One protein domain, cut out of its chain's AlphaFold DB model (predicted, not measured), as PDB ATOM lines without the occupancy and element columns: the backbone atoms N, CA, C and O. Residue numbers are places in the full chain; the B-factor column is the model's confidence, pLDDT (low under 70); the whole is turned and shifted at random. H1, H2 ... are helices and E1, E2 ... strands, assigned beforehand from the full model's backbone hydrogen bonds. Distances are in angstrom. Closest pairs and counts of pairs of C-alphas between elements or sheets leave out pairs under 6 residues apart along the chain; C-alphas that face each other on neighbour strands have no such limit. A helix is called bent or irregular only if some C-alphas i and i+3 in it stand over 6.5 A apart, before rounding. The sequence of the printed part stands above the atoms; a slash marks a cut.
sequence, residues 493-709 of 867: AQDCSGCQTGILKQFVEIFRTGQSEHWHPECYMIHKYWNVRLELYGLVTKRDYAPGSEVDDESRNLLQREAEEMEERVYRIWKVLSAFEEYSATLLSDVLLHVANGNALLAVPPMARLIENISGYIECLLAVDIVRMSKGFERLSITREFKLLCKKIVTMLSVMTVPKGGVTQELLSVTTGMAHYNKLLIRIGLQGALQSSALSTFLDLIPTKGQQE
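AT A GLANCE: This is residues 493 to 709 of the 867 residues of an uncharacterized protein of Lophium mytilinum (UniProt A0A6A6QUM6). Four helices, H2 to H5, make an elongated up-and-down bundle, each running against the one before it, with H2 much the longest; residues 543 to 557, of which 553 to 557 belong to H2, stick out at one end. H1 packs on H2 and H5 and leads to the small strand hairpin E1 E2, while short H6 packs on H2, H3 and H5. The 217 printed residues hold two strands and then six helices, in the order E1 E2 H1 H2 H3 H4 H5 H6; the sheet E1 - E2 is antiparallel and the class is mostly helix. The whole is loose, with a radius of gyration of the C-alphas of 21.0 A and spans of 75 by 41 by 31 A.

IN THESE COORDINATES: E1 is residues 508 to 512, 12.7 A long, beginning at C-alpha 508 (-29.272, -3.212, 28.699), and E2 is residues 515 to 519, 13.0 A. H1 is residues 521 to 530, 14.1 A. H2, residues 553 to 596, runs 63.6 A from C-alpha 553 (-3.864, -8.104, 11.466). H3 is residues 600 to 630, 45.1 A, and is irregular, only just: C-alphas 602 and 605 are 6.7 A apart. H4 is residues 639 to 657, 27.3 A; H5 is residues 665 to 691, 38.7 A. H6, residues 695 to 701, 10.1 A, ends at C-alpha 701 (-36.333, -27.771, 12.527).

HOW THE PARTS SIT: E1 and E2 are a hairpin, with N 510 and O 517 2.8 A apart, within hydrogen-bond range. The closest C-alphas of E1 and H1, Val 508 and Pro 521, are 6.0 A apart. H1 touches H2 at residues 570 to 574 alone, at a steep tilt of 43 degrees; the closest C-alphas, Ile 526 and Trp 574, are 6.4 A apart. H5, the hub, touches five helices, among them H4 at a shallow tilt of 27 degrees, opposite ways, closest at C-alphas 648 and 670, 5.6 A. H2 and H3 are a helical hairpin, closest at C-alphas 591 and 603, 4.7 A. H6 touches H3 at residues 617 to 624 alone, closest at C-alphas 620 and 701, 5.2 A. H4 and H6 are apart. Every O i to N i+4 pair is within hydrogen-bond range in H1, H2, H4, H5 and H6; in H3, 25 of 27 are.

THE WHOLE: The C-alphas farthest apart, of Glu 550 and Val 658, are 74.9 A apart. The printed part has no cut. The link from H1 to H2, 22 residues, is long. The mean pLDDT of the printed part is 81.8; it is under 70 at residues 513 to 514, 535 to 551, 659 to 662 and 705 to 709.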
ATOM      1  N   ALA A 493     -14.522  -2.113  26.358       83.75
ATOM      2  CA  ALA A 493     -15.870  -2.664  26.240       83.75
ATOM      3  C   ALA A 493     -16.293  -3.445  27.498       83.75
ATOM      4  O   ALA A 493     -15.484  -4.116  28.156       83.75
ATOM      5  N   GLN A 494     -17.584  -3.324  27.820       86.25
ATOM      6  CA  GLN A 494     -18.252  -4.103  28.861       86.25
ATOM      7  C   GLN A 494     -18.634  -5.472  28.309       86.25
ATOM      8  O   GLN A 494     -19.086  -5.565  27.171       86.25
ATOM      9  N   ASP A 495     -18.512  -6.518  29.119       84.94
ATOM     10  CA  ASP A 495     -18.857  -7.874  28.694       84.94
ATOM     11  C   ASP A 495     -20.347  -8.155  28.926       84.94
ATOM     12  O   ASP A 495     -20.915  -7.835  29.977       84.94
ATOM     13  N   CYS A 496     -20.994  -8.789  27.949       87.00
ATOM     14  CA  CYS A 496     -22.377  -9.223  28.074       87.00
ATOM     15  C   CYS A 496     -22.500 -10.396  29.053       87.00
ATOM     16  O   CYS A 496     -21.899 -11.449  28.870       87.00
ATOM     17  N   SER A 497     -23.389 -10.281  30.033       87.38
ATOM     18  CA  SER A 497     -23.651 -11.319  31.042       87.38
ATOM     19  C   SER A 497     -24.341 -12.568  30.466       87.38
ATOM     20  O   SER A 497     -24.431 -13.596  31.135       87.38
ATOM     21  N   GLY A 498     -24.850 -12.482  29.231       84.75
ATOM     22  CA  GLY A 498     -25.504 -13.582  28.523       84.75
ATOM     23  C   GLY A 498     -24.570 -14.391  27.626       84.75
ATOM     24  O   GLY A 498     -24.647 -15.615  27.648       84.75
ATOM     25  N   CYS A 499     -23.722 -13.724  26.840       84.38
ATOM     26  CA  CYS A 499     -22.834 -14.357  25.853       84.38
ATOM     27  C   CYS A 499     -21.338 -14.185  26.131       84.38
ATOM     28  O   CYS A 499     -20.531 -14.765  25.418       84.38
ATOM     29  N   GLN A 500     -20.969 -13.393  27.139       82.62
ATOM     30  CA  GLN A 500     -19.591 -13.093  27.549       82.62
ATOM     31  C   GLN A 500     -18.726 -12.364  26.501       82.62
ATOM     32  O   GLN A 500     -17.533 -12.182  26.724       82.62
ATOM     33  N   THR A 501     -19.309 -11.898  25.391       82.12
ATOM     34  CA  THR A 501     -18.619 -11.053  24.404       82.12
ATOM     35  C   THR A 501     -18.751  -9.568  24.747       82.12
ATOM     36  O   THR A 501     -19.720  -9.156  25.395       82.12
ATOM     37  N   GLY A 502     -17.771  -8.769  24.315       83.38
ATOM     38  CA  GLY A 502     -17.758  -7.324  24.532       83.38
ATOM     39  C   GLY A 502     -18.872  -6.615  23.761       83.38
ATOM     40  O   GLY A 502     -19.102  -6.896  22.586       83.38
ATOM     41  N   ILE A 503     -19.561  -5.693  24.427       84.81
ATOM     42  CA  ILE A 503     -20.686  -4.951  23.867       84.81
ATOM     43  C   ILE A 503     -20.185  -3.631  23.282       84.81
ATOM     44  O   ILE A 503     -19.654  -2.783  23.998       84.81
ATOM     45  N   LEU A 504     -20.381  -3.456  21.976       80.81
ATOM     46  CA  LEU A 504     -19.926  -2.276  21.227       80.81
ATOM     47  C   LEU A 504     -21.054  -1.330  20.816       80.81
ATOM     48  O   LEU A 504     -20.806  -0.212  20.375       80.81
ATOM     49  N   LYS A 505     -22.297  -1.794  20.931       78.19
ATOM     50  CA  LYS A 505     -23.509  -1.061  20.560       78.19
ATOM     51  C   LYS A 505     -24.307  -0.725  21.823       78.19
ATOM     52  O   LYS A 505     -23.785  -0.712  22.935       78.19
ATOM     53  N   GLN A 506     -25.595  -0.445  21.648       76.94
ATOM     54  CA  GLN A 506     -26.524  -0.268  22.758       76.94
ATOM     55  C   GLN A 506     -26.613  -1.548  23.601       76.94
ATOM     56  O   GLN A 506     -26.637  -2.657  23.068       76.94
ATOM     57  N   PHE A 507     -26.691  -1.377  24.919       81.94
ATOM     58  CA  PHE A 507     -26.805  -2.466  25.881       81.94
ATOM     59  C   PHE A 507     -27.911  -2.195  26.899       81.94
ATOM     60  O   PHE A 507     -28.354  -1.063  27.087       81.94
ATOM     61  N   VAL A 508     -28.345  -3.259  27.568       84.06
ATOM     62  CA  VAL A 508     -29.272  -3.212  28.699       84.06
ATOM     63  C   VAL A 508     -28.466  -3.351  29.989       84.06
ATOM     64  O   VAL A 508     -27.689  -4.296  30.130       84.06
ATOM     65  N   GLU A 509     -28.650  -2.421  30.925       84.81
ATOM     66  CA  GLU A 509     -28.043  -2.454  32.261       84.81
ATOM     67  C   GLU A 509     -29.081  -2.936  33.283       84.81
ATOM     68  O   GLU A 509     -30.225  -2.477  33.304       84.81
ATOM     69  N   ILE A 510     -28.699  -3.872  34.148       80.56
ATOM     70  CA  ILE A 510     -29.591  -4.426  35.166       80.56
ATOM     71  C   ILE A 510     -28.865  -4.455  36.499       80.56
ATOM     72  O   ILE A 510     -27.854  -5.131  36.663       80.56
ATOM     73  N   PHE A 511     -29.432  -3.776  37.490       75.62
ATOM     74  CA  PHE A 511     -28.918  -3.805  38.851       75.62
ATOM     75  C   PHE A 511     -29.533  -4.969  39.628       75.62
ATOM     76  O   PHE A 511     -30.714  -4.944  39.980       75.62
ATOM     77  N   ARG A 512     -28.724  -5.990  39.928       71.12
ATOM     78  CA  ARG A 512     -29.106  -7.129  40.776       71.12
ATOM     79  C   ARG A 512     -28.038  -7.369  41.830       71.12
ATOM     80  O   ARG A 512     -26.849  -7.277  41.554       71.12
ATOM     81  N   THR A 513     -28.456  -7.671  43.062       52.91
ATOM     82  CA  THR A 513     -27.543  -8.088  44.150       52.91
ATOM     83  C   THR A 513     -26.377  -7.124  44.434       52.91
ATOM     84  O   THR A 513     -25.324  -7.539  44.902       52.91
ATOM     85  N   GLY A 514     -26.547  -5.825  44.151       68.31
ATOM     86  CA  GLY A 514     -25.490  -4.818  44.313       68.31
ATOM     87  C   GLY A 514     -24.436  -4.798  43.196       68.31
ATOM     88  O   GLY A 514     -23.452  -4.074  43.323       68.31
ATOM     89  N   GLN A 515     -24.634  -5.550  42.111       72.81
ATOM     90  CA  GLN A 515     -23.801  -5.542  40.908       72.81
ATOM     91  C   GLN A 515     -24.612  -5.064  39.696       72.81
ATOM     92  O   GLN A 515     -25.826  -5.273  39.624       72.81
ATOM     93  N   SER A 516     -23.932  -4.390  38.765       79.62
ATOM     94  CA  SER A 516     -24.507  -3.989  37.482       79.62
ATOM     95  C   SER A 516     -24.165  -5.041  36.429       79.62
ATOM     96  O   SER A 516     -22.990  -5.270  36.142       79.62
ATOM     97  N   GLU A 517     -25.183  -5.717  35.903       87.00
ATOM     98  CA  GLU A 517     -25.066  -6.654  34.790       87.00
ATOM     99  C   GLU A 517     -25.338  -5.917  33.473       87.00
ATOM    100  O   GLU A 517     -26.366  -5.252  33.331       87.00
ATOM    101  N   HIS A 518     -24.457  -6.079  32.487       87.25
ATOM    102  CA  HIS A 518     -24.624  -5.526  31.140       87.25
ATOM    103  C   HIS A 518     -25.008  -6.633  30.161       87.25
ATOM    104  O   HIS A 518     -24.524  -7.760  30.286       87.25
ATOM    105  N   TRP A 519     -25.877  -6.336  29.199       88.56
ATOM    106  CA  TRP A 519     -26.408  -7.324  28.261       88.56
ATOM    107  C   TRP A 519     -26.585  -6.747  26.858       88.56
ATOM    108  O   TRP A 519     -27.054  -5.621  26.709       88.56
ATOM    109  N   HIS A 520     -26.336  -7.549  25.820       84.00
ATOM    110  CA  HIS A 520     -26.932  -7.278  24.507       84.00
ATOM    111  C   HIS A 520     -28.465  -7.333  24.617       84.00
ATOM    112  O   HIS A 520     -28.966  -8.206  25.340       84.00
ATOM    113  N   PRO A 521     -29.221  -6.477  23.904       85.19
ATOM    114  CA  PRO A 521     -30.683  -6.502  23.925       85.19
ATOM    115  C   PRO A 521     -31.253  -7.897  23.641       85.19
ATOM    116  O   PRO A 521     -32.044  -8.415  24.426       85.19
ATOM    117  N   GLU A 522     -30.778  -8.567  22.596       85.00
ATOM    118  CA  GLU A 522     -31.228  -9.899  22.193       85.00
ATOM    119  C   GLU A 522     -30.832 -10.967  23.223       85.00
ATOM    120  O   GLU A 522     -31.640 -11.830  23.569       85.00
ATOM    121  N   CYS A 523     -29.619 -10.882  23.788       87.00
ATOM    122  CA  CYS A 523     -29.184 -11.780  24.867       87.00
ATOM    123  C   CYS A 523     -30.059 -11.623  26.115       87.00
ATOM    124  O   CYS A 523     -30.437 -12.618  26.739       87.00
ATOM    125  N   TYR A 524     -30.389 -10.382  26.482       88.06
ATOM    126  CA  TYR A 524     -31.272 -10.112  27.608       88.06
ATOM    127  C   TYR A 524     -32.669 -10.663  27.355       88.06
ATOM    128  O   TYR A 524     -33.238 -11.283  28.247       88.06
ATOM    129  N   MET A 525     -33.210 -10.496  26.148       83.62
ATOM    130  CA  MET A 525     -34.531 -11.016  25.807       83.62
ATOM    131  C   MET A 525     -34.559 -12.549  25.875       83.62
ATOM    132  O   MET A 525     -35.446 -13.116  26.514       83.62
ATOM    133  N   ILE A 526     -33.539 -13.232  25.348       84.62
ATOM    134  CA  ILE A 526     -33.427 -14.695  25.464       84.62
ATOM    135  C   ILE A 526     -33.395 -15.134  26.938       84.62
ATOM    136  O   ILE A 526     -34.113 -16.057  27.341       84.62
ATOM    137  N   HIS A 527     -32.624 -14.434  27.771       85.38
ATOM    138  CA  HIS A 527     -32.567 -14.693  29.206       85.38
ATOM    139  C   HIS A 527     -33.891 -14.365  29.922       85.38
ATOM    140  O   HIS A 527     -34.328 -15.122  30.785       85.38
ATOM    141  N   LYS A 528     -34.562 -13.267  29.572       82.00
ATOM    142  CA  LYS A 528     -35.826 -12.830  30.182       82.00
ATOM    143  C   LYS A 528     -36.952 -13.826  29.913       82.00
ATOM    144  O   LYS A 528     -37.688 -14.164  30.835       82.00
ATOM    145  N   TYR A 529     -37.086 -14.292  28.670       79.00
ATOM    146  CA  TYR A 529     -38.219 -15.124  28.255       79.00
ATOM    147  C   TYR A 529     -38.010 -16.617  28.503       79.00
ATOM    148  O   TYR A 529     -38.966 -17.307  28.862       79.00
ATOM    149  N   TRP A 530     -36.780 -17.116  28.353       86.56
ATOM    150  CA  TRP A 530     -36.495 -18.550  28.466       86.56
ATOM    151  C   TRP A 530     -35.466 -18.895  29.540       86.56
ATOM    152  O   TRP A 530     -35.216 -20.073  29.767       86.56
ATOM    153  N   ASN A 531     -34.902 -17.915  30.252       85.88
ATOM    154  CA  ASN A 531     -33.921 -18.140  31.322       85.88
ATOM    155  C   ASN A 531     -32.741 -19.018  30.863       85.88
ATOM    156  O   ASN A 531     -32.370 -20.008  31.511       85.88
ATOM    157  N   VAL A 532     -32.197 -18.663  29.695       86.50
ATOM    158  CA  VAL A 532     -31.025 -19.290  29.081       86.50
ATOM    159  C   VAL A 532     -29.920 -18.252  28.927       86.50
ATOM    160  O   VAL A 532     -30.159 -17.151  28.435       86.50
ATOM    161  N   ARG A 533     -28.706 -18.620  29.347       86.94
ATOM    162  CA  ARG A 533     -27.474 -17.888  29.042       86.94
ATOM    163  C   ARG A 533     -26.777 -18.595  27.889       86.94
ATOM    164  O   ARG A 533     -26.705 -19.821  27.871       86.94
ATOM    165  N   LEU A 534     -26.309 -17.819  26.924       83.75
ATOM    166  CA  LEU A 534     -25.699 -18.292  25.687       83.75
ATOM    167  C   LEU A 534     -24.188 -18.446  25.855       83.75
ATOM    168  O   LEU A 534     -23.445 -18.042  24.970       83.75
ATOM    169  N   GLU A 535     -23.728 -18.963  26.996       66.81
ATOM    170  CA  GLU A 535     -22.304 -19.212  27.230       66.81
ATOM    171  C   GLU A 535     -21.820 -20.243  26.200       66.81
ATOM    172  O   GLU A 535     -21.954 -21.454  26.378       66.81
ATOM    173  N   LEU A 536     -21.362 -19.743  25.055       59.19
ATOM    174  CA  LEU A 536     -20.940 -20.536  23.918       59.19
ATOM    175  C   LEU A 536     -19.432 -20.715  24.020       59.19
ATOM    176  O   LEU A 536     -18.658 -19.763  23.964       59.19
ATOM    177  N   TYR A 537     -19.035 -21.971  24.194       48.56
ATOM    178  CA  TYR A 537     -17.646 -22.394  24.249       48.56
ATOM    179  C   TYR A 537     -16.925 -22.040  22.941       48.56
ATOM    180  O   TYR A 537     -17.365 -22.448  21.867       48.56
ATOM    181  N   GLY A 538     -15.797 -21.332  23.048       48.56
ATOM    182  CA  GLY A 538     -14.856 -21.140  21.940       48.56
ATOM    183  C   GLY A 538     -14.817 -19.752  21.305       48.56
ATOM    184  O   GLY A 538     -14.133 -19.608  20.303       48.56
ATOM    185  N   LEU A 539     -15.508 -18.753  21.858       52.44
ATOM    186  CA  LEU A 539     -15.269 -17.351  21.497       52.44
ATOM    187  C   LEU A 539     -14.137 -16.804  22.357       52.44
ATOM    188  O   LEU A 539     -14.110 -17.057  23.566       52.44
ATOM    189  N   VAL A 540     -13.216 -16.066  21.746       51.19
ATOM    190  CA  VAL A 540     -12.105 -15.490  22.482       51.19
ATOM    191  C   VAL A 540     -12.635 -14.432  23.447       51.19
ATOM    192  O   VAL A 540     -13.240 -13.429  23.064       51.19
ATOM    193  N   THR A 541     -12.429 -14.675  24.734       54.94
ATOM    194  CA  THR A 541     -12.865 -13.778  25.799       54.94
ATOM    195  C   THR A 541     -11.794 -12.729  26.067       54.94
ATOM    196  O   THR A 541     -10.610 -12.916  25.786       54.94
ATOM    197  N   LYS A 542     -12.173 -11.628  26.722       53.00
ATOM    198  CA  LYS A 542     -11.236 -10.610  27.231       53.00
ATOM    199  C   LYS A 542     -10.089 -11.196  28.079       53.00
ATOM    200  O   LYS A 542      -9.063 -10.545  28.247       53.00
ATOM    201  N   ARG A 543     -10.248 -12.416  28.614       52.56
ATOM    202  CA  ARG A 543      -9.248 -13.131  29.431       52.56
ATOM    203  C   ARG A 543      -8.118 -13.758  28.620       52.56
ATOM    204  O   ARG A 543      -7.076 -14.055  29.196       52.56
ATOM    205  N   ASP A 544      -8.319 -13.947  27.322       56.06
ATOM    206  CA  ASP A 544      -7.380 -14.650  26.449       56.06
ATOM    207  C   ASP A 544      -6.342 -13.703  25.819       56.06
ATOM    208  O   ASP A 544      -5.346 -14.155  25.254       56.06
ATOM    209  N   TYR A 545      -6.523 -12.384  25.971       59.09
ATOM    210  CA  TYR A 545      -5.633 -11.363  25.421       59.09
ATOM    211  C   TYR A 545      -4.947 -10.535  26.509       59.09
ATOM    212  O   TYR A 545      -5.578 -10.021  27.434       59.09
ATOM    213  N   ALA A 546      -3.632 -10.353  26.371       56.19
ATOM    214  CA  ALA A 546      -2.872  -9.429  27.202       56.19
ATOM    215  C   ALA A 546      -3.104  -7.982  26.720       56.19
ATOM    216  O   ALA A 546      -2.890  -7.694  25.538       56.19
ATOM    217  N   PRO A 547      -3.496  -7.043  27.599       55.41
ATOM    218  CA  PRO A 547      -3.600  -5.635  27.229       55.41
ATOM    219  C   PRO A 547      -2.252  -5.102  26.714       55.41
ATOM    220  O   PRO A 547      -1.252  -5.154  27.429       55.41
ATOM    221  N   GLY A 548      -2.228  -4.569  25.489       54.19
ATOM    222  CA  GLY A 548      -1.063  -3.870  24.928       54.19
ATOM    223  C   GLY A 548       0.004  -4.736  24.246       54.19
ATOM    224  O   GLY A 548       1.107  -4.238  24.024       54.19
ATOM    225  N   SER A 549      -0.278  -5.999  23.908       57.19
ATOM    226  CA  SER A 549       0.609  -6.783  23.033       57.19
ATOM    227  C   SER A 549       0.606  -6.242  21.597       57.19
ATOM    228  O   SER A 549      -0.409  -5.728  21.129       57.19
ATOM    229  N   GLU A 550       1.720  -6.382  20.871       57.75
ATOM    230  CA  GLU A 550       1.706  -6.224  19.412       57.75
ATOM    231  C   GLU A 550       0.786  -7.299  18.827       57.75
ATOM    232  O   GLU A 550       1.005  -8.492  19.032       57.75
ATOM    233  N   VAL A 551      -0.287  -6.867  18.171       66.88
ATOM    234  CA  VAL A 551      -1.334  -7.750  17.647       66.88
ATOM    235  C   VAL A 551      -1.313  -7.632  16.135       66.88
ATOM    236  O   VAL A 551      -1.454  -6.531  15.587       66.88
ATOM    237  N   ASP A 552      -1.111  -8.770  15.479       73.12
ATOM    238  CA  ASP A 552      -1.137  -8.885  14.030       73.12
ATOM    239  C   ASP A 552      -2.543  -8.635  13.463       73.12
ATOM    240  O   ASP A 552      -3.563  -8.646  14.158       73.12
ATOM    241  N   ASP A 553      -2.602  -8.361  12.163       74.75
ATOM    242  CA  ASP A 553      -3.864  -8.104  11.466       74.75
ATOM    243  C   ASP A 553      -4.781  -9.344  11.502       74.75
ATOM    244  O   ASP A 553      -6.005  -9.216  11.480       74.75
ATOM    245  N   GLU A 554      -4.204 -10.544  11.600       77.88
ATOM    246  CA  GLU A 554      -4.930 -11.813  11.671       77.88
ATOM    247  C   GLU A 554      -5.751 -11.938  12.962       77.88
ATOM    248  O   GLU A 554      -6.960 -12.172  12.889       77.88
ATOM    249  N   SER A 555      -5.146 -11.684  14.125       73.69
ATOM    250  CA  SER A 555      -5.839 -11.732  15.419       73.69
ATOM    251  C   SER A 555      -6.918 -10.652  15.541       73.69
ATOM    252  O   SER A 555      -7.986 -10.899  16.109       73.69
ATOM    253  N   ARG A 556      -6.693  -9.457  14.963       75.69
ATOM    254  CA  ARG A 556      -7.721  -8.398  14.912       75.69
ATOM    255  C   ARG A 556      -8.954  -8.845  14.131       75.69
ATOM    256  O   ARG A 556     -10.074  -8.676  14.612       75.69
ATOM    257  N   ASN A 557      -8.734  -9.433  12.958       79.81
ATOM    258  CA  ASN A 557      -9.806  -9.920  12.096       79.81
ATOM    259  C   ASN A 557     -10.536 -11.128  12.701       79.81
ATOM    260  O   ASN A 557     -11.734 -11.281  12.476       79.81
ATOM    261  N   LEU A 558      -9.838 -11.980  13.461       80.12
ATOM    262  CA  LEU A 558     -10.446 -13.127  14.135       80.12
ATOM    263  C   LEU A 558     -11.459 -12.686  15.199       80.12
ATOM    264  O   LEU A 558     -12.607 -13.112  15.140       80.12
ATOM    265  N   LEU A 559     -11.068 -11.784  16.109       77.25
ATOM    266  CA  LEU A 559     -11.957 -11.279  17.165       77.25
ATOM    267  C   LEU A 559     -13.202 -10.605  16.574       77.25
ATOM    268  O   LEU A 559     -14.309 -10.800  17.066       77.25
ATOM    269  N   GLN A 560     -13.027  -9.833  15.498       79.25
ATOM    270  CA  GLN A 560     -14.148  -9.210  14.802       79.25
ATOM    271  C   GLN A 560     -15.101 -10.245  14.192       79.25
ATOM    272  O   GLN A 560     -16.300 -10.172  14.445       79.25
ATOM    273  N   ARG A 561     -14.582 -11.240  13.460       81.06
ATOM    274  CA  ARG A 561     -15.412 -12.312  12.885       81.06
ATOM    275  C   ARG A 561     -16.157 -13.100  13.957       81.06
ATOM    276  O   ARG A 561     -17.341 -13.363  13.804       81.06
ATOM    277  N   GLU A 562     -15.492 -13.439  15.055       79.31
ATOM    278  CA  GLU A 562     -16.117 -14.151  16.172       79.31
ATOM    279  C   GLU A 562     -17.231 -13.338  16.845       79.31
ATOM    280  O   GLU A 562     -18.280 -13.889  17.191       79.31
ATOM    281  N   ALA A 563     -17.039 -12.025  17.006       78.25
ATOM    282  CA  ALA A 563     -18.064 -11.132  17.539       78.25
ATOM    283  C   ALA A 563     -19.273 -11.009  16.591       78.25
ATOM    284  O   ALA A 563     -20.413 -11.107  17.049       78.25
ATOM    285  N   GLU A 564     -19.032 -10.855  15.285       82.25
ATOM    286  CA  GLU A 564     -20.072 -10.793  14.246       82.25
ATOM    287  C   GLU A 564     -20.856 -12.112  14.147       82.25
ATOM    288  O   GLU A 564     -22.088 -12.106  14.166       82.25
ATOM    289  N   GLU A 565     -20.162 -13.254  14.137       83.12
ATOM    290  CA  GLU A 565     -20.792 -14.577  14.173       83.12
ATOM    291  C   GLU A 565     -21.641 -14.762  15.432       83.12
ATOM    292  O   GLU A 565     -22.714 -15.368  15.379       83.12
ATOM    293  N   MET A 566     -21.178 -14.257  16.580       82.88
ATOM    294  CA  MET A 566     -21.949 -14.336  17.813       82.88
ATOM    295  C   MET A 566     -23.217 -13.487  17.734       82.88
ATOM    296  O   MET A 566     -24.290 -13.972  18.094       82.88
ATOM    297  N   GLU A 567     -23.122 -12.253  17.238       82.62
ATOM    298  CA  GLU A 567     -24.279 -11.377  17.040       82.62
ATOM    299  C   GLU A 567     -25.311 -12.026  16.102       82.62
ATOM    300  O   GLU A 567     -26.493 -12.109  16.446       82.62
ATOM    301  N   GLU A 568     -24.867 -12.589  14.972       86.00
ATOM    302  CA  GLU A 568     -25.741 -13.285  14.022       86.00
ATOM    303  C   GLU A 568     -26.415 -14.515  14.655       86.00
ATOM    304  O   GLU A 568     -27.627 -14.718  14.508       86.00
ATOM    305  N   ARG A 569     -25.665 -15.324  15.415       87.06
ATOM    306  CA  ARG A 569     -26.205 -16.496  16.126       87.06
ATOM    307  C   ARG A 569     -27.255 -16.089  17.155       87.06
ATOM    308  O   ARG A 569     -28.331 -16.688  17.183       87.06
ATOM    309  N   VAL A 570     -26.969 -15.084  17.982       88.88
ATOM    310  CA  VAL A 570     -27.899 -14.563  18.998       88.88
ATOM    311  C   VAL A 570     -29.174 -14.049  18.328       88.88
ATOM    312  O   VAL A 570     -30.278 -14.413  18.743       88.88
ATOM    313  N   TYR A 571     -29.031 -13.259  17.261       87.19
ATOM    314  CA  TYR A 571     -30.156 -12.736  16.493       87.19
ATOM    315  C   TYR A 571     -31.015 -13.863  15.907       87.19
ATOM    316  O   TYR A 571     -32.242 -13.840  16.029       87.19
ATOM    317  N   ARG A 572     -30.387 -14.894  15.326       92.06
ATOM    318  CA  ARG A 572     -31.096 -16.054  14.770       92.06
ATOM    319  C   ARG A 572     -31.866 -16.823  15.844       92.06
ATOM    320  O   ARG A 572     -33.021 -17.170  15.604       92.06
ATOM    321  N   ILE A 573     -31.269 -17.057  17.020       91.25
ATOM    322  CA  ILE A 573     -31.954 -17.696  18.159       91.25
ATOM    323  C   ILE A 573     -33.196 -16.894  18.535       91.25
ATOM    324  O   ILE A 573     -34.288 -17.457  18.600       91.25
ATOM    325  N   TRP A 574     -33.030 -15.588  18.764       89.69
ATOM    326  CA  TRP A 574     -34.128 -14.708  19.144       89.69
ATOM    327  C   TRP A 574     -35.257 -14.766  18.114       89.69
ATOM    328  O   TRP A 574     -36.379 -15.109  18.472       89.69
ATOM    329  N   LYS A 575     -34.936 -14.538  16.835       90.38
ATOM    330  CA  LYS A 575     -35.896 -14.484  15.726       90.38
ATOM    331  C   LYS A 575     -36.724 -15.764  15.581       90.38
ATOM    332  O   LYS A 575     -37.938 -15.686  15.415       90.38
ATOM    333  N   VAL A 576     -36.083 -16.933  15.605       91.56
ATOM    334  CA  VAL A 576     -36.777 -18.220  15.408       91.56
ATOM    335  C   VAL A 576     -37.643 -18.559  16.620       91.56
ATOM    336  O   VAL A 576     -38.809 -18.923  16.462       91.56
ATOM    337  N   LEU A 577     -37.106 -18.410  17.836       92.12
ATOM    338  CA  LEU A 577     -37.837 -18.754  19.056       92.12
ATOM    339  C   LEU A 577     -38.995 -17.801  19.335       92.12
ATOM    340  O   LEU A 577     -40.056 -18.261  19.757       92.12
ATOM    341  N   SER A 578     -38.824 -16.504  19.073       88.88
ATOM    342  CA  SER A 578     -39.914 -15.537  19.204       88.88
ATOM    343  C   SER A 578     -41.028 -15.827  18.202       88.88
ATOM    344  O   SER A 578     -42.189 -15.818  18.588       88.88
ATOM    345  N   ALA A 579     -40.697 -16.171  16.949       88.44
ATOM    346  CA  ALA A 579     -41.696 -16.522  15.938       88.44
ATOM    347  C   ALA A 579     -42.497 -17.784  16.313       88.44
ATOM    348  O   ALA A 579     -43.716 -17.820  16.145       88.44
ATOM    349  N   PHE A 580     -41.834 -18.818  16.847       91.56
ATOM    350  CA  PHE A 580     -42.510 -20.027  17.328       91.56
ATOM    351  C   PHE A 580     -43.391 -19.764  18.560       91.56
ATOM    352  O   PHE A 580     -44.517 -20.269  18.638       91.56
ATOM    353  N   GLU A 581     -42.902 -18.982  19.529       89.38
ATOM    354  CA  GLU A 581     -43.666 -18.637  20.735       89.38
ATOM    355  C   GLU A 581     -44.881 -17.772  20.398       89.38
ATOM    356  O   GLU A 581     -45.976 -18.078  20.866       89.38
ATOM    357  N   GLU A 582     -44.723 -16.791  19.507       87.06
ATOM    358  CA  GLU A 582     -45.802 -15.925  19.031       87.06
ATOM    359  C   GLU A 582     -46.876 -16.718  18.277       87.06
ATOM    360  O   GLU A 582     -48.075 -16.536  18.515       87.06
ATOM    361  N   TYR A 583     -46.469 -17.653  17.412       89.31
ATOM    362  CA  TYR A 583     -47.412 -18.526  16.716       89.31
ATOM    363  C   TYR A 583     -48.178 -19.423  17.698       89.31
ATOM    364  O   TYR A 583     -49.408 -19.479  17.664       89.31
ATOM    365  N   SER A 584     -47.468 -20.048  18.643       90.50
ATOM    366  CA  SER A 584     -48.081 -20.856  19.704       90.50
ATOM    367  C   SER A 584     -49.061 -20.036  20.554       90.50
ATOM    368  O   SER A 584     -50.146 -20.512  20.889       90.50
ATOM    369  N   ALA A 585     -48.689 -18.798  20.890       86.06
ATOM    370  CA  ALA A 585     -49.504 -17.874  21.667       86.06
ATOM    371  C   ALA A 585     -50.772 -17.445  20.921       86.06
ATOM    372  O   ALA A 585     -51.836 -17.363  21.530       86.06
ATOM    373  N   THR A 586     -50.673 -17.226  19.608       87.06
ATOM    374  CA  THR A 586     -51.815 -16.894  18.746       87.06
ATOM    375  C   THR A 586     -52.835 -18.031  18.740       87.06
ATOM    376  O   THR A 586     -53.986 -17.813  19.105       87.06
ATOM    377  N   LEU A 587     -52.397 -19.270  18.479       89.12
ATOM    378  CA  LEU A 587     -53.277 -20.447  18.500       89.12
ATOM    379  C   LEU A 587     -53.963 -20.635  19.861       89.12
ATOM    380  O   LEU A 587     -55.164 -20.885  19.938       89.12
ATOM    381  N   LEU A 588     -53.202 -20.497  20.951       89.56
ATOM    382  CA  LEU A 588     -53.733 -20.572  22.312       89.56
ATOM    383  C   LEU A 588     -54.756 -19.464  22.598       89.56
ATOM    384  O   LEU A 588     -55.761 -19.713  23.262       89.56
ATOM    385  N   SER A 589     -54.497 -18.250  22.114       85.75
ATOM    386  CA  SER A 589     -55.388 -17.101  22.263       85.75
ATOM    387  C   SER A 589     -56.699 -17.291  21.491       85.75
ATOM    388  O   SER A 589     -57.762 -16.978  22.026       85.75
ATOM    389  N   ASP A 590     -56.647 -17.855  20.283       85.88
ATOM    390  CA  ASP A 590     -57.832 -18.144  19.467       85.88
ATOM    391  C   ASP A 590     -58.702 -19.234  20.106       85.88
ATOM    392  O   ASP A 590     -59.922 -19.084  20.220       85.88
ATOM    393  N   VAL A 591     -58.077 -20.305  20.617       89.31
ATOM    394  CA  VAL A 591     -58.775 -21.332  21.410       89.31
ATOM    395  C   VAL A 591     -59.465 -20.688  22.614       89.31
ATOM    396  O   VAL A 591     -60.659 -20.905  22.824       89.31
ATOM    397  N   LEU A 592     -58.744 -19.871  23.387       86.38
ATOM    398  CA  LEU A 592     -59.286 -19.190  24.564       86.38
ATOM    399  C   LEU A 592     -60.498 -18.315  24.210       86.38
ATOM    400  O   LEU A 592     -61.524 -18.406  24.884       86.38
ATOM    401  N   LEU A 593     -60.393 -17.496  23.160       84.81
ATOM    402  CA  LEU A 593     -61.457 -16.597  22.706       84.81
ATOM    403  C   LEU A 593     -62.728 -17.372  22.342       84.81
ATOM    404  O   LEU A 593     -63.816 -17.057  22.826       84.81
ATOM    405  N   HIS A 594     -62.601 -18.404  21.511       85.25
ATOM    406  CA  HIS A 594     -63.751 -19.168  21.037       85.25
ATOM    407  C   HIS A 594     -64.406 -19.994  22.148       85.25
ATOM    408  O   HIS A 594     -65.636 -20.037  22.228       85.25
ATOM    409  N   VAL A 595     -63.615 -20.585  23.048       84.56
ATOM    410  CA  VAL A 595     -64.140 -21.310  24.215       84.56
ATOM    411  C   VAL A 595     -64.835 -20.360  25.187       84.56
ATOM    412  O   VAL A 595     -65.941 -20.662  25.646       84.56
ATOM    413  N   ALA A 596     -64.250 -19.189  25.451       81.25
ATOM    414  CA  ALA A 596     -64.873 -18.159  26.277       81.25
ATOM    415  C   ALA A 596     -66.182 -17.643  25.660       81.25
ATOM    416  O   ALA A 596     -67.128 -17.362  26.387       81.25
ATOM    417  N   ASN A 597     -66.300 -17.589  24.334       82.75
ATOM    418  CA  ASN A 597     -67.541 -17.192  23.664       82.75
ATOM    419  C   ASN A 597     -68.591 -18.317  23.580       82.75
ATOM    420  O   ASN A 597     -69.655 -18.114  23.005       82.75
ATOM    421  N   GLY A 598     -68.326 -19.501  24.140       81.19
ATOM    422  CA  GLY A 598     -69.255 -20.633  24.064       81.19
ATOM    423  C   GLY A 598     -69.193 -21.415  22.744       81.19
ATOM    424  O   GLY A 598     -69.936 -22.377  22.560       81.19
ATOM    425  N   ASN A 599     -68.299 -21.037  21.828       83.06
ATOM    426  CA  ASN A 599     -68.256 -21.518  20.450       83.06
ATOM    427  C   ASN A 599     -67.183 -22.598  20.266       83.06
ATOM    428  O   ASN A 599     -66.156 -22.378  19.623       83.06
ATOM    429  N   ALA A 600     -67.444 -23.803  20.783       81.12
ATOM    430  CA  ALA A 600     -66.518 -24.935  20.671       81.12
ATOM    431  C   ALA A 600     -66.148 -25.283  19.215       81.12
ATOM    432  O   ALA A 600     -65.019 -25.684  18.958       81.12
ATOM    433  N   LEU A 601     -67.066 -25.074  18.260       85.50
ATOM    434  CA  LEU A 601     -66.847 -25.335  16.832       85.50
ATOM    435  C   LEU A 601     -65.706 -24.492  16.241       85.50
ATOM    436  O   LEU A 601     -64.886 -25.011  15.490       85.50
ATOM    437  N   LEU A 602     -65.643 -23.207  16.600       86.81
ATOM    438  CA  LEU A 602     -64.612 -22.280  16.120       86.81
ATOM    439  C   LEU A 602     -63.269 -22.495  16.835       86.81
ATOM    440  O   LEU A 602     -62.222 -22.183  16.284       86.81
ATOM    441  N   ALA A 603     -63.283 -23.091  18.032       88.88
ATOM    442  CA  ALA A 603     -62.074 -23.460  18.764       88.88
ATOM    443  C   ALA A 603     -61.375 -24.716  18.198       88.88
ATOM    444  O   ALA A 603     -60.217 -24.972  18.528       88.88
ATOM    445  N   VAL A 604     -62.047 -25.509  17.351       89.69
ATOM    446  CA  VAL A 604     -61.500 -26.768  16.818       89.69
ATOM    447  C   VAL A 604     -60.289 -26.571  15.890       89.69
ATOM    448  O   VAL A 604     -59.264 -27.202  16.159       89.69
ATOM    449  N   PRO A 605     -60.340 -25.735  14.830       87.81
ATOM    450  CA  PRO A 605     -59.182 -25.521  13.957       87.81
ATOM    451  C   PRO A 605     -57.911 -25.037  14.684       87.81
ATOM    452  O   PRO A 605     -56.863 -25.660  14.494       87.81
ATOM    453  N   PRO A 606     -57.945 -23.988  15.538       89.00
ATOM    454  CA  PRO A 606     -56.735 -23.533  16.222       89.00
ATOM    455  C   PRO A 606     -56.213 -24.570  17.230       89.00
ATOM    456  O   PRO A 606     -55.002 -24.692  17.402       89.00
ATOM    457  N   MET A 607     -57.087 -25.394  17.825       91.00
ATOM    458  CA  MET A 607     -56.669 -26.519  18.667       91.00
ATOM    459  C   MET A 607     -55.932 -27.607  17.870       91.00
ATOM    460  O   MET A 607     -54.889 -28.087  18.311       91.00
ATOM    461  N   ALA A 608     -56.432 -27.983  16.689       88.56
ATOM    462  CA  ALA A 608     -55.767 -28.964  15.827       88.56
ATOM    463  C   ALA A 608     -54.360 -28.496  15.422       88.56
ATOM    464  O   ALA A 608     -53.388 -29.240  15.564       88.56
ATOM    465  N   ARG A 609     -54.240 -27.231  15.001       87.88
ATOM    466  CA  ARG A 609     -52.952 -26.613  14.646       87.88
ATOM    467  C   ARG A 609     -52.013 -26.503  15.836       87.88
ATOM    468  O   ARG A 609     -50.809 -26.660  15.681       87.88
ATOM    469  N   LEU A 610     -52.539 -26.282  17.040       90.81
ATOM    470  CA  LEU A 610     -51.720 -26.268  18.249       90.81
ATOM    471  C   LEU A 610     -51.108 -27.646  18.528       90.81
ATOM    472  O   LEU A 610     -49.920 -27.735  18.837       90.81
ATOM    473  N   ILE A 611     -51.895 -28.719  18.389       90.62
ATOM    474  CA  ILE A 611     -51.408 -30.097  18.540       90.62
ATOM    475  C   ILE A 611     -50.340 -30.404  17.482       90.62
ATOM    476  O   ILE A 611     -49.305 -30.989  17.809       90.62
ATOM    477  N   GLU A 612     -50.549 -29.987  16.234       87.69
ATOM    478  CA  GLU A 612     -49.571 -30.146  15.152       87.69
ATOM    479  C   GLU A 612     -48.280 -29.362  15.414       87.69
ATOM    480  O   GLU A 612     -47.188 -29.925  15.325       87.69
ATOM    481  N   ASN A 613     -48.392 -28.099  15.824       90.56
ATOM    482  CA  ASN A 613     -47.255 -27.249  16.152       90.56
ATOM    483  C   ASN A 613     -46.395 -27.855  17.275       90.56
ATOM    484  O   ASN A 613     -45.171 -27.925  17.169       90.56
ATOM    485  N   ILE A 614     -47.039 -28.379  18.323       91.25
ATOM    486  CA  ILE A 614     -46.358 -29.100  19.407       91.25
ATOM    487  C   ILE A 614     -45.734 -30.402  18.890       91.25
ATOM    488  O   ILE A 614     -44.615 -30.735  19.275       91.25
ATOM    489  N   SER A 615     -46.418 -31.127  18.000       89.69
ATOM    490  CA  SER A 615     -45.899 -32.367  17.409       89.69
ATOM    491  C   SER A 615     -44.608 -32.115  16.625       89.69
ATOM    492  O   SER A 615     -43.613 -32.803  16.854       89.69
ATOM    493  N   GLY A 616     -44.591 -31.088  15.768       89.31
ATOM    494  CA  GLY A 616     -43.397 -30.676  15.027       89.31
ATOM    495  C   GLY A 616     -42.254 -30.257  15.952       89.31
ATOM    496  O   GLY A 616     -41.106 -30.643  15.739       89.31
ATOM    497  N   TYR A 617     -42.565 -29.549  17.041       92.94
ATOM    498  CA  TYR A 617     -41.556 -29.158  18.020       92.94
ATOM    499  C   TYR A 617     -40.932 -30.362  18.747       92.94
ATOM    500  O   TYR A 617     -39.721 -30.407  18.952       92.94
ATOM    501  N   ILE A 618     -41.720 -31.385  19.091       90.50
ATOM    502  CA  ILE A 618     -41.187 -32.615  19.695       90.50
ATOM    503  C   ILE A 618     -40.307 -33.393  18.713       90.50
ATOM    504  O   ILE A 618     -39.276 -33.918  19.130       90.50
ATOM    505  N   GLU A 619     -40.659 -33.445  17.427       88.12
ATOM    506  CA  GLU A 619     -39.788 -34.044  16.405       88.12
ATOM    507  C   GLU A 619     -38.463 -33.275  16.264       88.12
ATOM    508  O   GLU A 619     -37.403 -33.898  16.186       88.12
ATOM    509  N   CYS A 620     -38.488 -31.941  16.353       92.38
ATOM    510  CA  CYS A 620     -37.273 -31.126  16.451       92.38
ATOM    511  C   CYS A 620     -36.418 -31.518  17.674       92.38
ATOM    512  O   CYS A 620     -35.217 -31.764  17.543       92.38
ATOM    513  N   LEU A 621     -37.020 -31.671  18.860       91.31
ATOM    514  CA  LEU A 621     -36.291 -32.089  20.066       91.31
ATOM    515  C   LEU A 621     -35.732 -33.517  19.974       91.31
ATOM    516  O   LEU A 621     -34.657 -33.787  20.508       91.31
ATOM    517  N   LEU A 622     -36.423 -34.429  19.286       87.69
ATOM    518  CA  LEU A 622     -35.905 -35.770  19.002       87.69
ATOM    519  C   LEU A 622     -34.699 -35.720  18.052       87.69
ATOM    520  O   LEU A 622     -33.729 -36.442  18.266       87.69
ATOM    521  N   ALA A 623     -34.707 -34.837  17.049       88.19
ATOM    522  CA  ALA A 623     -33.546 -34.622  16.185       88.19
ATOM    523  C   ALA A 623     -32.344 -34.050  16.960       88.19
ATOM    524  O   ALA A 623     -31.207 -34.472  16.742       88.19
ATOM    525  N   VAL A 624     -32.589 -33.147  17.915       90.50
ATOM    526  CA  VAL A 624     -31.550 -32.654  18.833       90.50
ATOM    527  C   VAL A 624     -30.976 -33.789  19.681       90.50
ATOM    528  O   VAL A 624     -29.757 -33.865  19.822       90.50
ATOM    529  N   ASP A 625     -31.809 -34.696  20.199       88.94
ATOM    530  CA  ASP A 625     -31.340 -35.865  20.957       88.94
ATOM    531  C   ASP A 625     -30.386 -36.745  20.144       88.94
ATOM    532  O   ASP A 625     -29.359 -37.166  20.671       88.94
ATOM    533  N   ILE A 626     -30.653 -36.957  18.852       85.56
ATOM    534  CA  ILE A 626     -29.757 -37.724  17.971       85.56
ATOM    535  C   ILE A 626     -28.365 -37.075  17.913       85.56
ATOM    536  O   ILE A 626     -27.347 -37.750  18.101       85.56
ATOM    537  N   VAL A 627     -28.299 -35.756  17.703       87.56
ATOM    538  CA  VAL A 627     -27.018 -35.029  17.662       87.56
ATOM    539  C   VAL A 627     -26.337 -35.049  19.034       87.56
ATOM    540  O   VAL A 627     -25.134 -35.305  19.111       87.56
ATOM    541  N   ARG A 628     -27.091 -34.852  20.123       90.19
ATOM    542  CA  ARG A 628     -26.589 -34.916  21.507       90.19
ATOM    543  C   ARG A 628     -25.919 -36.247  21.814       90.19
ATOM    544  O   ARG A 628     -24.774 -36.263  22.265       90.19
ATOM    545  N   MET A 629     -26.599 -37.345  21.503       86.75
ATOM    546  CA  MET A 629     -26.092 -38.693  21.737       86.75
ATOM    547  C   MET A 629     -24.846 -38.981  20.898       86.75
ATOM    548  O   MET A 629     -23.881 -39.536  21.419       86.75
ATOM    549  N   SER A 630     -24.790 -38.504  19.646       86.31
ATOM    550  CA  SER A 630     -23.587 -38.633  18.800       86.31
ATOM    551  C   SER A 630     -22.345 -37.943  19.386       86.31
ATOM    552  O   SER A 630     -21.214 -38.303  19.060       86.31
ATOM    553  N   LYS A 631     -22.547 -36.957  20.268       85.44
ATOM    554  CA  LYS A 631     -21.498 -36.213  20.978       85.44
ATOM    555  C   LYS A 631     -21.262 -36.719  22.408       85.44
ATOM    556  O   LYS A 631     -20.476 -36.115  23.130       85.44
ATOM    557  N   GLY A 632     -21.910 -37.815  22.816       86.06
ATOM    558  CA  GLY A 632     -21.763 -38.417  24.144       86.06
ATOM    559  C   GLY A 632     -22.580 -37.749  25.255       86.06
ATOM    560  O   GLY A 632     -22.325 -38.016  26.427       86.06
ATOM    561  N   PHE A 633     -23.549 -36.889  24.919       86.44
ATOM    562  CA  PHE A 633     -24.470 -36.299  25.894       86.44
ATOM    563  C   PHE A 633     -25.726 -37.152  26.079       86.44
ATOM    564  O   PHE A 633     -26.214 -37.787  25.144       86.44
ATOM    565  N   GLU A 634     -26.305 -37.094  27.279       86.44
ATOM    566  CA  GLU A 634     -27.609 -37.695  27.563       86.44
ATOM    567  C   GLU A 634     -28.755 -36.977  26.827       86.44
ATOM    568  O   GLU A 634     -28.689 -35.774  26.518       86.44
ATOM    569  N   ARG A 635     -29.838 -37.728  26.590       85.00
ATOM    570  CA  ARG A 635     -31.088 -37.213  26.016       85.00
ATOM    571  C   ARG A 635     -31.705 -36.124  26.887       85.00
ATOM    572  O   ARG A 635     -31.530 -36.081  28.102       85.00
ATOM    573  N   LEU A 636     -32.502 -35.273  26.260       87.25
ATOM    574  CA  LEU A 636     -33.239 -34.221  26.935       87.25
ATOM    575  C   LEU A 636     -34.286 -34.803  27.891       87.25
ATOM    576  O   LEU A 636     -35.164 -35.592  27.517       87.25
ATOM    577  N   SER A 637     -34.239 -34.356  29.142       85.06
ATOM    578  CA  SER A 637     -35.209 -34.711  30.175       85.06
ATOM    579  C   SER A 637     -36.493 -33.880  30.029       85.06
ATOM    580  O   SER A 637     -36.743 -32.989  30.831       85.06
ATOM    581  N   ILE A 638     -37.290 -34.147  28.986       86.69
ATOM    582  CA  ILE A 638     -38.545 -33.410  28.689       86.69
ATOM    583  C   ILE A 638     -39.828 -34.204  28.970       86.69
ATOM    584  O   ILE A 638     -40.937 -33.695  28.810       86.69
ATOM    585  N   THR A 639     -39.711 -35.484  29.333       79.69
ATOM    586  CA  THR A 639     -40.854 -36.411  29.412       79.69
ATOM    587  C   THR A 639     -41.911 -35.960  30.422       79.69
ATOM    588  O   THR A 639     -43.107 -36.131  30.182       79.69
ATOM    589  N   ARG A 640     -41.493 -35.380  31.554       82.94
ATOM    590  CA  ARG A 640     -42.404 -34.927  32.611       82.94
ATOM    591  C   ARG A 640     -43.181 -33.694  32.162       82.94
ATOM    592  O   ARG A 640     -44.406 -33.668  32.259       82.94
ATOM    593  N   GLU A 641     -42.465 -32.697  31.671       87.00
ATOM    594  CA  GLU A 641     -42.960 -31.398  31.227       87.00
ATOM    595  C   GLU A 641     -43.922 -31.585  30.056       87.00
ATOM    596  O   GLU A 641     -45.033 -31.053  30.066       87.00
ATOM    597  N   PHE A 642     -43.550 -32.438  29.101       86.56
ATOM    598  CA  PHE A 642     -44.397 -32.759  27.965       86.56
ATOM    599  C   PHE A 642     -45.675 -33.501  28.380       86.56
ATOM    600  O   PHE A 642     -46.765 -33.141  27.941       86.56
ATOM    601  N   LYS A 643     -45.590 -34.468  29.305       82.06
ATOM    602  CA  LYS A 643     -46.781 -35.143  29.853       82.06
ATOM    603  C   LYS A 643     -47.738 -34.154  30.528       82.06
ATOM    604  O   LYS A 643     -48.955 -34.304  30.411       82.06
ATOM    605  N   LEU A 644     -47.211 -33.160  31.244       84.12
ATOM    606  CA  LEU A 644     -48.018 -32.124  31.894       84.12
ATOM    607  C   LEU A 644     -48.683 -31.190  30.872       84.12
ATOM    608  O   LEU A 644     -49.861 -30.871  31.036       84.12
ATOM    609  N   LEU A 645     -47.983 -30.836  29.791       87.31
ATOM    610  CA  LEU A 645     -48.567 -30.105  28.664       87.31
ATOM    611  C   LEU A 645     -49.712 -30.894  28.017       87.31
ATOM    612  O   LEU A 645     -50.815 -30.365  27.888       87.31
ATOM    613  N   CYS A 646     -49.499 -32.173  27.689       85.62
ATOM    614  CA  CYS A 646     -50.542 -33.038  27.127       85.62
ATOM    615  C   CYS A 646     -51.773 -33.114  28.038       85.62
ATOM    616  O   CYS A 646     -52.897 -33.001  27.554       85.62
ATOM    617  N   LYS A 647     -51.579 -33.245  29.360       84.44
ATOM    618  CA  LYS A 647     -52.687 -33.217  30.326       84.44
ATOM    619  C   LYS A 647     -53.487 -31.919  30.236       84.44
ATOM    620  O   LYS A 647     -54.707 -31.987  30.175       84.44
ATOM    621  N   LYS A 648     -52.820 -30.761  30.186       87.88
ATOM    622  CA  LYS A 648     -53.495 -29.460  30.066       87.88
ATOM    623  C   LYS A 648     -54.266 -29.333  28.746       87.88
ATOM    624  O   LYS A 648     -55.400 -28.871  28.769       87.88
ATOM    625  N   ILE A 649     -53.724 -29.827  27.629       89.06
ATOM    626  CA  ILE A 649     -54.454 -29.858  26.348       89.06
ATOM    627  C   ILE A 649     -55.712 -30.733  26.457       89.06
ATOM    628  O   ILE A 649     -56.791 -30.308  26.057       89.06
ATOM    629  N   VAL A 650     -55.618 -31.923  27.060       84.50
ATOM    630  CA  VAL A 650     -56.786 -32.800  27.281       84.50
ATOM    631  C   VAL A 650     -57.820 -32.149  28.210       84.50
ATOM    632  O   VAL A 650     -59.024 -32.268  27.972       84.50
ATOM    633  N   THR A 651     -57.383 -31.409  29.234       86.06
ATOM    634  CA  THR A 651     -58.285 -30.595  30.062       86.06
ATOM    635  C   THR A 651     -58.983 -29.523  29.224       86.06
ATOM    636  O   THR A 651     -60.195 -29.374  29.345       86.06
ATOM    637  N   MET A 652     -58.275 -28.839  28.317       87.56
ATOM    638  CA  MET A 652     -58.889 -27.858  27.413       87.56
ATOM    639  C   MET A 652     -59.957 -28.499  26.517       87.56
ATOM    640  O   MET A 652     -61.063 -27.975  26.418       87.56
ATOM    641  N   LEU A 653     -59.671 -29.667  25.930       84.88
ATOM    642  CA  LEU A 653     -60.658 -30.428  25.150       84.88
ATOM    643  C   LEU A 653     -61.893 -30.782  25.988       84.88
ATOM    644  O   LEU A 653     -63.015 -30.716  25.498       84.88
ATOM    645  N   SER A 654     -61.700 -31.104  27.268       83.38
ATOM    646  CA  SER A 654     -62.805 -31.377  28.192       83.38
ATOM    647  C   SER A 654     -63.647 -30.119  28.441       83.38
ATOM    648  O   SER A 654     -64.870 -30.185  28.352       83.38
ATOM    649  N   VAL A 655     -63.025 -28.954  28.650       84.31
ATOM    650  CA  VAL A 655     -63.737 -27.665  28.772       84.31
ATOM    651  C   VAL A 655     -64.513 -27.332  27.489       84.31
ATOM    652  O   VAL A 655     -65.650 -26.868  27.559       84.31
ATOM    653  N   MET A 656     -63.948 -27.638  26.317       84.62
ATOM    654  CA  MET A 656     -64.605 -27.460  25.016       84.62
ATOM    655  C   MET A 656     -65.862 -28.330  24.838       84.62
ATOM    656  O   MET A 656     -66.721 -27.971  24.037       84.62
ATOM    657  N   THR A 657     -66.005 -29.454  25.557       80.25
ATOM    658  CA  THR A 657     -67.215 -30.302  25.454       80.25
ATOM    659  C   THR A 657     -68.447 -29.681  26.105       80.25
ATOM    660  O   THR A 657     -69.563 -29.910  25.641       80.25
ATOM    661  N   VAL A 658     -68.257 -28.889  27.163       77.06
ATOM    662  CA  VAL A 658     -69.337 -28.222  27.903       77.06
ATOM    663  C   VAL A 658     -68.945 -26.758  28.114       77.06
ATOM    664  O   VAL A 658     -68.628 -26.353  29.237       77.06
ATOM    665  N   PRO A 659     -68.915 -25.948  27.042       64.88
ATOM    666  CA  PRO A 659     -68.431 -24.586  27.142       64.88
ATOM    667  C   PRO A 659     -69.421 -23.766  27.977       64.88
ATOM    668  O   PRO A 659     -70.577 -23.575  27.603       64.88
ATOM    669  N   LYS A 660     -68.978 -23.301  29.151       65.12
ATOM    670  CA  LYS A 660     -69.845 -22.607  30.121       65.12
ATOM    671  C   LYS A 660     -70.151 -21.149  29.752       65.12
ATOM    672  O   LYS A 660     -70.984 -20.538  30.413       65.12
ATOM    673  N   GLY A 661     -69.534 -20.617  28.695       62.59
ATOM    674  CA  GLY A 661     -69.639 -19.210  28.309       62.59
ATOM    675  C   GLY A 661     -68.976 -18.275  29.332       62.59
ATOM    676  O   GLY A 661     -69.138 -18.395  30.544       62.59
ATOM    677  N   GLY A 662     -68.221 -17.301  28.841       64.50
ATOM    678  CA  GLY A 662     -67.366 -16.427  29.633       64.50
ATOM    679  C   GLY A 662     -66.013 -17.040  30.009       64.50
ATOM    680  O   GLY A 662     -65.780 -18.245  29.936       64.50
ATOM    681  N   VAL A 663     -65.103 -16.165  30.433       70.06
ATOM    682  CA  VAL A 663     -63.769 -16.543  30.909       70.06
ATOM    683  C   VAL A 663     -63.881 -17.060  32.346       70.06
ATOM    684  O   VAL A 663     -64.121 -16.280  33.268       70.06
ATOM    685  N   THR A 664     -63.730 -18.371  32.537       73.81
ATOM    686  CA  THR A 664     -63.657 -18.999  33.865       73.81
ATOM    687  C   THR A 664     -62.211 -19.044  34.365       73.81
ATOM    688  O   THR A 664     -61.276 -19.025  33.564       73.81
ATOM    689  N   GLN A 665     -62.007 -19.134  35.684       70.25
ATOM    690  CA  GLN A 665     -60.663 -19.353  36.237       70.25
ATOM    691  C   GLN A 665     -60.053 -20.672  35.752       70.25
ATOM    692  O   GLN A 665     -58.904 -20.694  35.345       70.25
ATOM    693  N   GLU A 666     -60.850 -21.739  35.662       75.06
ATOM    694  CA  GLU A 666     -60.406 -23.022  35.102       75.06
ATOM    695  C   GLU A 666     -59.850 -22.881  33.669       75.06
ATOM    696  O   GLU A 666     -58.804 -23.438  33.343       75.06
ATOM    697  N   LEU A 667     -60.508 -22.088  32.816       76.06
ATOM    698  CA  LEU A 667     -60.075 -21.849  31.437       76.06
ATOM    699  C   LEU A 667     -58.770 -21.037  31.362       76.06
ATOM    700  O   LEU A 667     -57.910 -21.320  30.518       76.06
ATOM    701  N   LEU A 668     -58.605 -20.059  32.255       72.19
ATOM    702  CA  LEU A 668     -57.353 -19.311  32.391       72.19
ATOM    703  C   LEU A 668     -56.226 -20.243  32.853       72.19
ATOM    704  O   LEU A 668     -55.209 -20.310  32.170       72.19
ATOM    705  N   SER A 669     -56.462 -21.070  33.872       79.19
ATOM    706  CA  SER A 669     -55.518 -22.052  34.442       79.19
ATOM    707  C   SER A 669     -54.959 -23.039  33.446       79.19
ATOM    708  O   SER A 669     -53.804 -23.486  33.502       79.19
ATOM    709  N   VAL A 670     -55.832 -23.470  32.541       82.38
ATOM    710  CA  VAL A 670     -55.466 -24.413  31.500       82.38
ATOM    711  C   VAL A 670     -54.618 -23.704  30.450       82.38
ATOM    712  O   VAL A 670     -53.536 -24.193  30.122       82.38
ATOM    713  N   THR A 671     -55.050 -22.525  29.998       81.88
ATOM    714  CA  THR A 671     -54.333 -21.719  29.000       81.88
ATOM    715  C   THR A 671     -52.950 -21.280  29.491       81.88
ATOM    716  O   THR A 671     -51.954 -21.463  28.786       81.88
ATOM    717  N   THR A 672     -52.855 -20.748  30.711       80.44
ATOM    718  CA  THR A 672     -51.589 -20.304  31.311       80.44
ATOM    719  C   THR A 672     -50.648 -21.477  31.551       80.44
ATOM    720  O   THR A 672     -49.460 -21.388  31.238       80.44
ATOM    721  N   GLY A 673     -51.182 -22.616  32.005       80.88
ATOM    722  CA  GLY A 673     -50.435 -23.862  32.125       80.88
ATOM    723  C   GLY A 673     -49.837 -24.322  30.791       80.88
ATOM    724  O   GLY A 673     -48.657 -24.663  30.739       80.88
ATOM    725  N   MET A 674     -50.613 -24.294  29.702       87.88
ATOM    726  CA  MET A 674     -50.127 -24.666  28.363       87.88
ATOM    727  C   MET A 674     -48.993 -23.749  27.895       87.88
ATOM    728  O   MET A 674     -47.948 -24.237  27.466       87.88
ATOM    729  N   ALA A 675     -49.157 -22.432  28.044       85.44
ATOM    730  CA  ALA A 675     -48.122 -21.460  27.697       85.44
ATOM    731  C   ALA A 675     -46.844 -21.638  28.540       85.44
ATOM    732  O   ALA A 675     -45.734 -21.583  28.007       85.44
ATOM    733  N   HIS A 676     -46.986 -21.903  29.843       82.88
ATOM    734  CA  HIS A 676     -45.861 -22.156  30.741       82.88
ATOM    735  C   HIS A 676     -45.053 -23.388  30.320       82.88
ATOM    736  O   HIS A 676     -43.835 -23.296  30.150       82.88
ATOM    737  N   TYR A 677     -45.714 -24.533  30.112       88.00
ATOM    738  CA  TYR A 677     -45.009 -25.747  29.703       88.00
ATOM    739  C   TYR A 677     -44.397 -25.609  28.308       88.00
ATOM    740  O   TYR A 677     -43.298 -26.113  28.098       88.00
ATOM    741  N   ASN A 678     -45.026 -24.868  27.386       90.50
ATOM    742  CA  ASN A 678     -44.415 -24.563  26.092       90.50
ATOM    743  C   ASN A 678     -43.097 -23.782  26.260       90.50
ATOM    744  O   ASN A 678     -42.063 -24.192  25.737       90.50
ATOM    745  N   LYS A 679     -43.088 -22.718  27.078       87.75
ATOM    746  CA  LYS A 679     -41.863 -21.954  27.395       87.75
ATOM    747  C   LYS A 679     -40.789 -22.808  28.065       87.75
ATOM    748  O   LYS A 679     -39.606 -22.660  27.760       87.75
ATOM    749  N   LEU A 680     -41.189 -23.705  28.963       88.31
ATOM    750  CA  LEU A 680     -40.268 -24.611  29.642       88.31
ATOM    751  C   LEU A 680     -39.627 -25.609  28.667       88.31
ATOM    752  O   LEU A 680     -38.423 -25.845  28.751       88.31
ATOM    753  N   LEU A 681     -40.394 -26.144  27.715       91.31
ATOM    754  CA  LEU A 681     -39.853 -27.005  26.664       91.31
ATOM    755  C   LEU A 681     -38.883 -26.234  25.753       91.31
ATOM    756  O   LEU A 681     -37.805 -26.759  25.479       91.31
ATOM    757  N   ILE A 682     -39.194 -24.978  25.389       93.50
ATOM    758  CA  ILE A 682     -38.267 -24.092  24.655       93.50
ATOM    759  C   ILE A 682     -36.941 -23.939  25.400       93.50
ATOM    760  O   ILE A 682     -35.872 -24.106  24.809       93.50
ATOM    761  N   ARG A 683     -37.000 -23.678  26.708       92.69
ATOM    762  CA  ARG A 683     -35.813 -23.561  27.559       92.69
ATOM    763  C   ARG A 683     -34.968 -24.834  27.547       92.69
ATOM    764  O   ARG A 683     -33.766 -24.745  27.303       92.69
ATOM    765  N   ILE A 684     -35.576 -25.993  27.816       91.25
ATOM    766  CA  ILE A 684     -34.856 -27.275  27.873       91.25
ATOM    767  C   ILE A 684     -34.252 -27.603  26.502       91.25
ATOM    768  O   ILE A 684     -33.089 -27.997  26.427       91.25
ATOM    769  N   GLY A 685     -35.007 -27.384  25.422       92.38
ATOM    770  CA  GLY A 685     -34.549 -27.582  24.050       92.38
ATOM    771  C   GLY A 685     -33.349 -26.709  23.693       92.38
ATOM    772  O   GLY A 685     -32.331 -27.229  23.240       92.38
ATOM    773  N   LEU A 686     -33.426 -25.402  23.966       93.38
ATOM    774  CA  LEU A 686     -32.342 -24.463  23.676       93.38
ATOM    775  C   LEU A 686     -31.085 -24.773  24.501       93.38
ATOM    776  O   LEU A 686     -29.997 -24.863  23.937       93.38
ATOM    777  N   GLN A 687     -31.215 -24.981  25.817       91.50
ATOM    778  CA  GLN A 687     -30.081 -25.368  26.673       91.50
ATOM    779  C   GLN A 687     -29.440 -26.670  26.189       91.50
ATOM    780  O   GLN A 687     -28.218 -26.778  26.098       91.50
ATOM    781  N   GLY A 688     -30.283 -27.632  25.825       90.38
ATOM    782  CA  GLY A 688     -29.886 -28.883  25.215       90.38
ATOM    783  C   GLY A 688     -29.064 -28.702  23.944       90.38
ATOM    784  O   GLY A 688     -27.982 -29.270  23.805       90.38
ATOM    785  N   ALA A 689     -29.560 -27.889  23.020       91.75
ATOM    786  CA  ALA A 689     -28.912 -27.666  21.739       91.75
ATOM    787  C   ALA A 689     -27.569 -26.929  21.879       91.75
ATOM    788  O   ALA A 689     -26.606 -27.268  21.187       91.75
ATOM    789  N   LEU A 690     -27.484 -25.964  22.803       89.12
ATOM    790  CA  LEU A 690     -26.258 -25.211  23.093       89.12
ATOM    791  C   LEU A 690     -25.155 -26.108  23.672       89.12
ATOM    792  O   LEU A 690     -24.002 -25.997  23.264       89.12
ATOM    793  N   GLN A 691     -25.504 -27.032  24.572       86.44
ATOM    794  CA  GLN A 691     -24.538 -27.939  25.207       86.44
ATOM    795  C   GLN A 691     -23.891 -28.933  24.235       86.44
ATOM    796  O   GLN A 691     -22.773 -29.372  24.477       86.44
ATOM    797  N   SER A 692     -24.580 -29.304  23.155       83.75
ATOM    798  CA  SER A 692     -24.145 -30.375  22.248       83.75
ATOM    799  C   SER A 692     -23.815 -29.911  20.834       83.75
ATOM    800  O   SER A 692     -23.784 -30.733  19.917       83.75
ATOM    801  N   SER A 693     -23.658 -28.603  20.627       83.44
ATOM    802  CA  SER A 693     -23.472 -28.006  19.296       83.44
ATOM    803  C   SER A 693     -24.584 -28.368  18.292       83.44
ATOM    804  O   SER A 693     -24.367 -28.317  17.087       83.44
ATOM    805  N   ALA A 694     -25.786 -28.709  18.771       89.38
ATOM    806  CA  ALA A 694     -26.949 -29.051  17.944       89.38
ATOM    807  C   ALA A 694     -27.825 -27.824  17.626       89.38
ATOM    808  O   ALA A 694     -28.970 -27.961  17.202       89.38
ATOM    809  N   LEU A 695     -27.303 -26.617  17.867       91.19
ATOM    810  CA  LEU A 695     -28.038 -25.363  17.741       91.19
ATOM    811  C   LEU A 695     -28.569 -25.126  16.322       91.19
ATOM    812  O   LEU A 695     -29.711 -24.705  16.179       91.19
ATOM    813  N   SER A 696     -27.778 -25.408  15.285       90.31
ATOM    814  CA  SER A 696     -28.226 -25.267  13.893       90.31
ATOM    815  C   SER A 696     -29.417 -26.180  13.608       90.31
ATOM    816  O   SER A 696     -30.480 -25.689  13.252       90.31
ATOM    817  N   THR A 697     -29.277 -27.480  13.886       90.88
ATOM    818  CA  THR A 697     -30.349 -28.476  13.745       90.88
ATOM    819  C   THR A 697     -31.608 -28.078  14.513       90.88
ATOM    820  O   THR A 697     -32.705 -28.189  13.979       90.88
ATOM    821  N   PHE A 698     -31.458 -27.584  15.744       94.38
ATOM    822  CA  PHE A 698     -32.575 -27.097  16.546       94.38
ATOM    823  C   PHE A 698     -33.291 -25.926  15.864       94.38
ATOM    824  O   PHE A 698     -34.496 -25.989  15.656       94.38
ATOM    825  N   LEU A 699     -32.564 -24.876  15.476       93.25
ATOM    826  CA  LEU A 699     -33.162 -23.678  14.879       93.25
ATOM    827  C   LEU A 699     -33.761 -23.931  13.488       93.25
ATOM    828  O   LEU A 699     -34.732 -23.273  13.133       93.25
ATOM    829  N   ASP A 700     -33.210 -24.870  12.716       90.75
ATOM    830  CA  ASP A 700     -33.699 -25.208  11.372       90.75
ATOM    831  C   ASP A 700     -34.984 -26.045  11.380       90.75
ATOM    832  O   ASP A 700     -35.774 -25.964  10.441       90.75
ATOM    833  N   LEU A 701     -35.201 -26.843  12.431       89.88
ATOM    834  CA  LEU A 701     -36.333 -27.771  12.527       89.88
ATOM    835  C   LEU A 701     -37.492 -27.258  13.389       89.88
ATOM    836  O   LEU A 701     -38.524 -27.927  13.472       89.88
ATOM    837  N   ILE A 702     -37.348 -26.112  14.062       90.81
ATOM    838  CA  ILE A 702     -38.461 -25.516  14.811       90.81
ATOM    839  C   ILE A 702     -39.580 -25.134  13.837       90.81
ATOM    840  O   ILE A 702     -39.328 -24.387  12.893       90.81
ATOM    841  N   PRO A 703     -40.821 -25.590  14.072       82.31
ATOM    842  CA  PRO A 703     -41.926 -25.258  13.191       82.31
ATOM    843  C   PRO A 703     -42.237 -23.763  13.285       82.31
ATOM    844  O   PRO A 703     -42.519 -23.237  14.358       82.31
ATOM    845  N   THR A 704     -42.208 -23.059  12.160       76.44
ATOM    846  CA  THR A 704     -42.640 -21.655  12.077       76.44
ATOM    847  C   THR A 704     -43.850 -21.535  11.152       76.44
ATOM    848  O   THR A 704     -44.042 -22.382  10.278       76.44
ATOM    849  N   LYS A 705     -44.681 -20.490  11.319       65.19
ATOM    850  CA  LYS A 705     -45.952 -20.307  10.577       65.19
ATOM    851  C   LYS A 705     -45.806 -20.472   9.049       65.19
ATOM    852  O   LYS A 705     -46.744 -20.910   8.400       65.19
ATOM    853  N   GLY A 706     -44.642 -20.145   8.476       56.88
ATOM    854  CA  GLY A 706     -44.365 -20.260   7.035       56.88
ATOM    855  C   GLY A 706     -43.879 -21.632   6.544       56.88
ATOM    856  O   GLY A 706     -43.742 -21.811   5.340       56.88
ATOM    857  N   GLN A 707     -43.599 -22.582   7.442       51.78
ATOM    858  CA  GLN A 707     -43.081 -23.922   7.115       51.78
ATOM    859  C   GLN A 707     -44.114 -25.042   7.312       51.78
ATOM    860  O   GLN A 707     -43.843 -26.191   6.971       51.78
ATOM    861  N   GLN A 708     -45.283 -24.730   7.875       53.50
ATOM    862  CA  GLN A 708     -46.368 -25.692   8.032       53.50
ATOM    863  C   GLN A 708     -47.208 -25.702   6.755       53.50
ATOM    864  O   GLN A 708     -47.891 -24.726   6.445       53.50
ATOM    865  N   GLU A 709     -47.150 -26.803   5.998       52.03
ATOM    866  CA  GLU A 709     -48.180 -27.063   4.994       52.03
ATOM    867  C   GLU A 709     -49.548 -27.103   5.693       52.03
ATOM    868  O   GLU A 709     -49.642 -27.584   6.826       52.03
TER     869      GLU A 709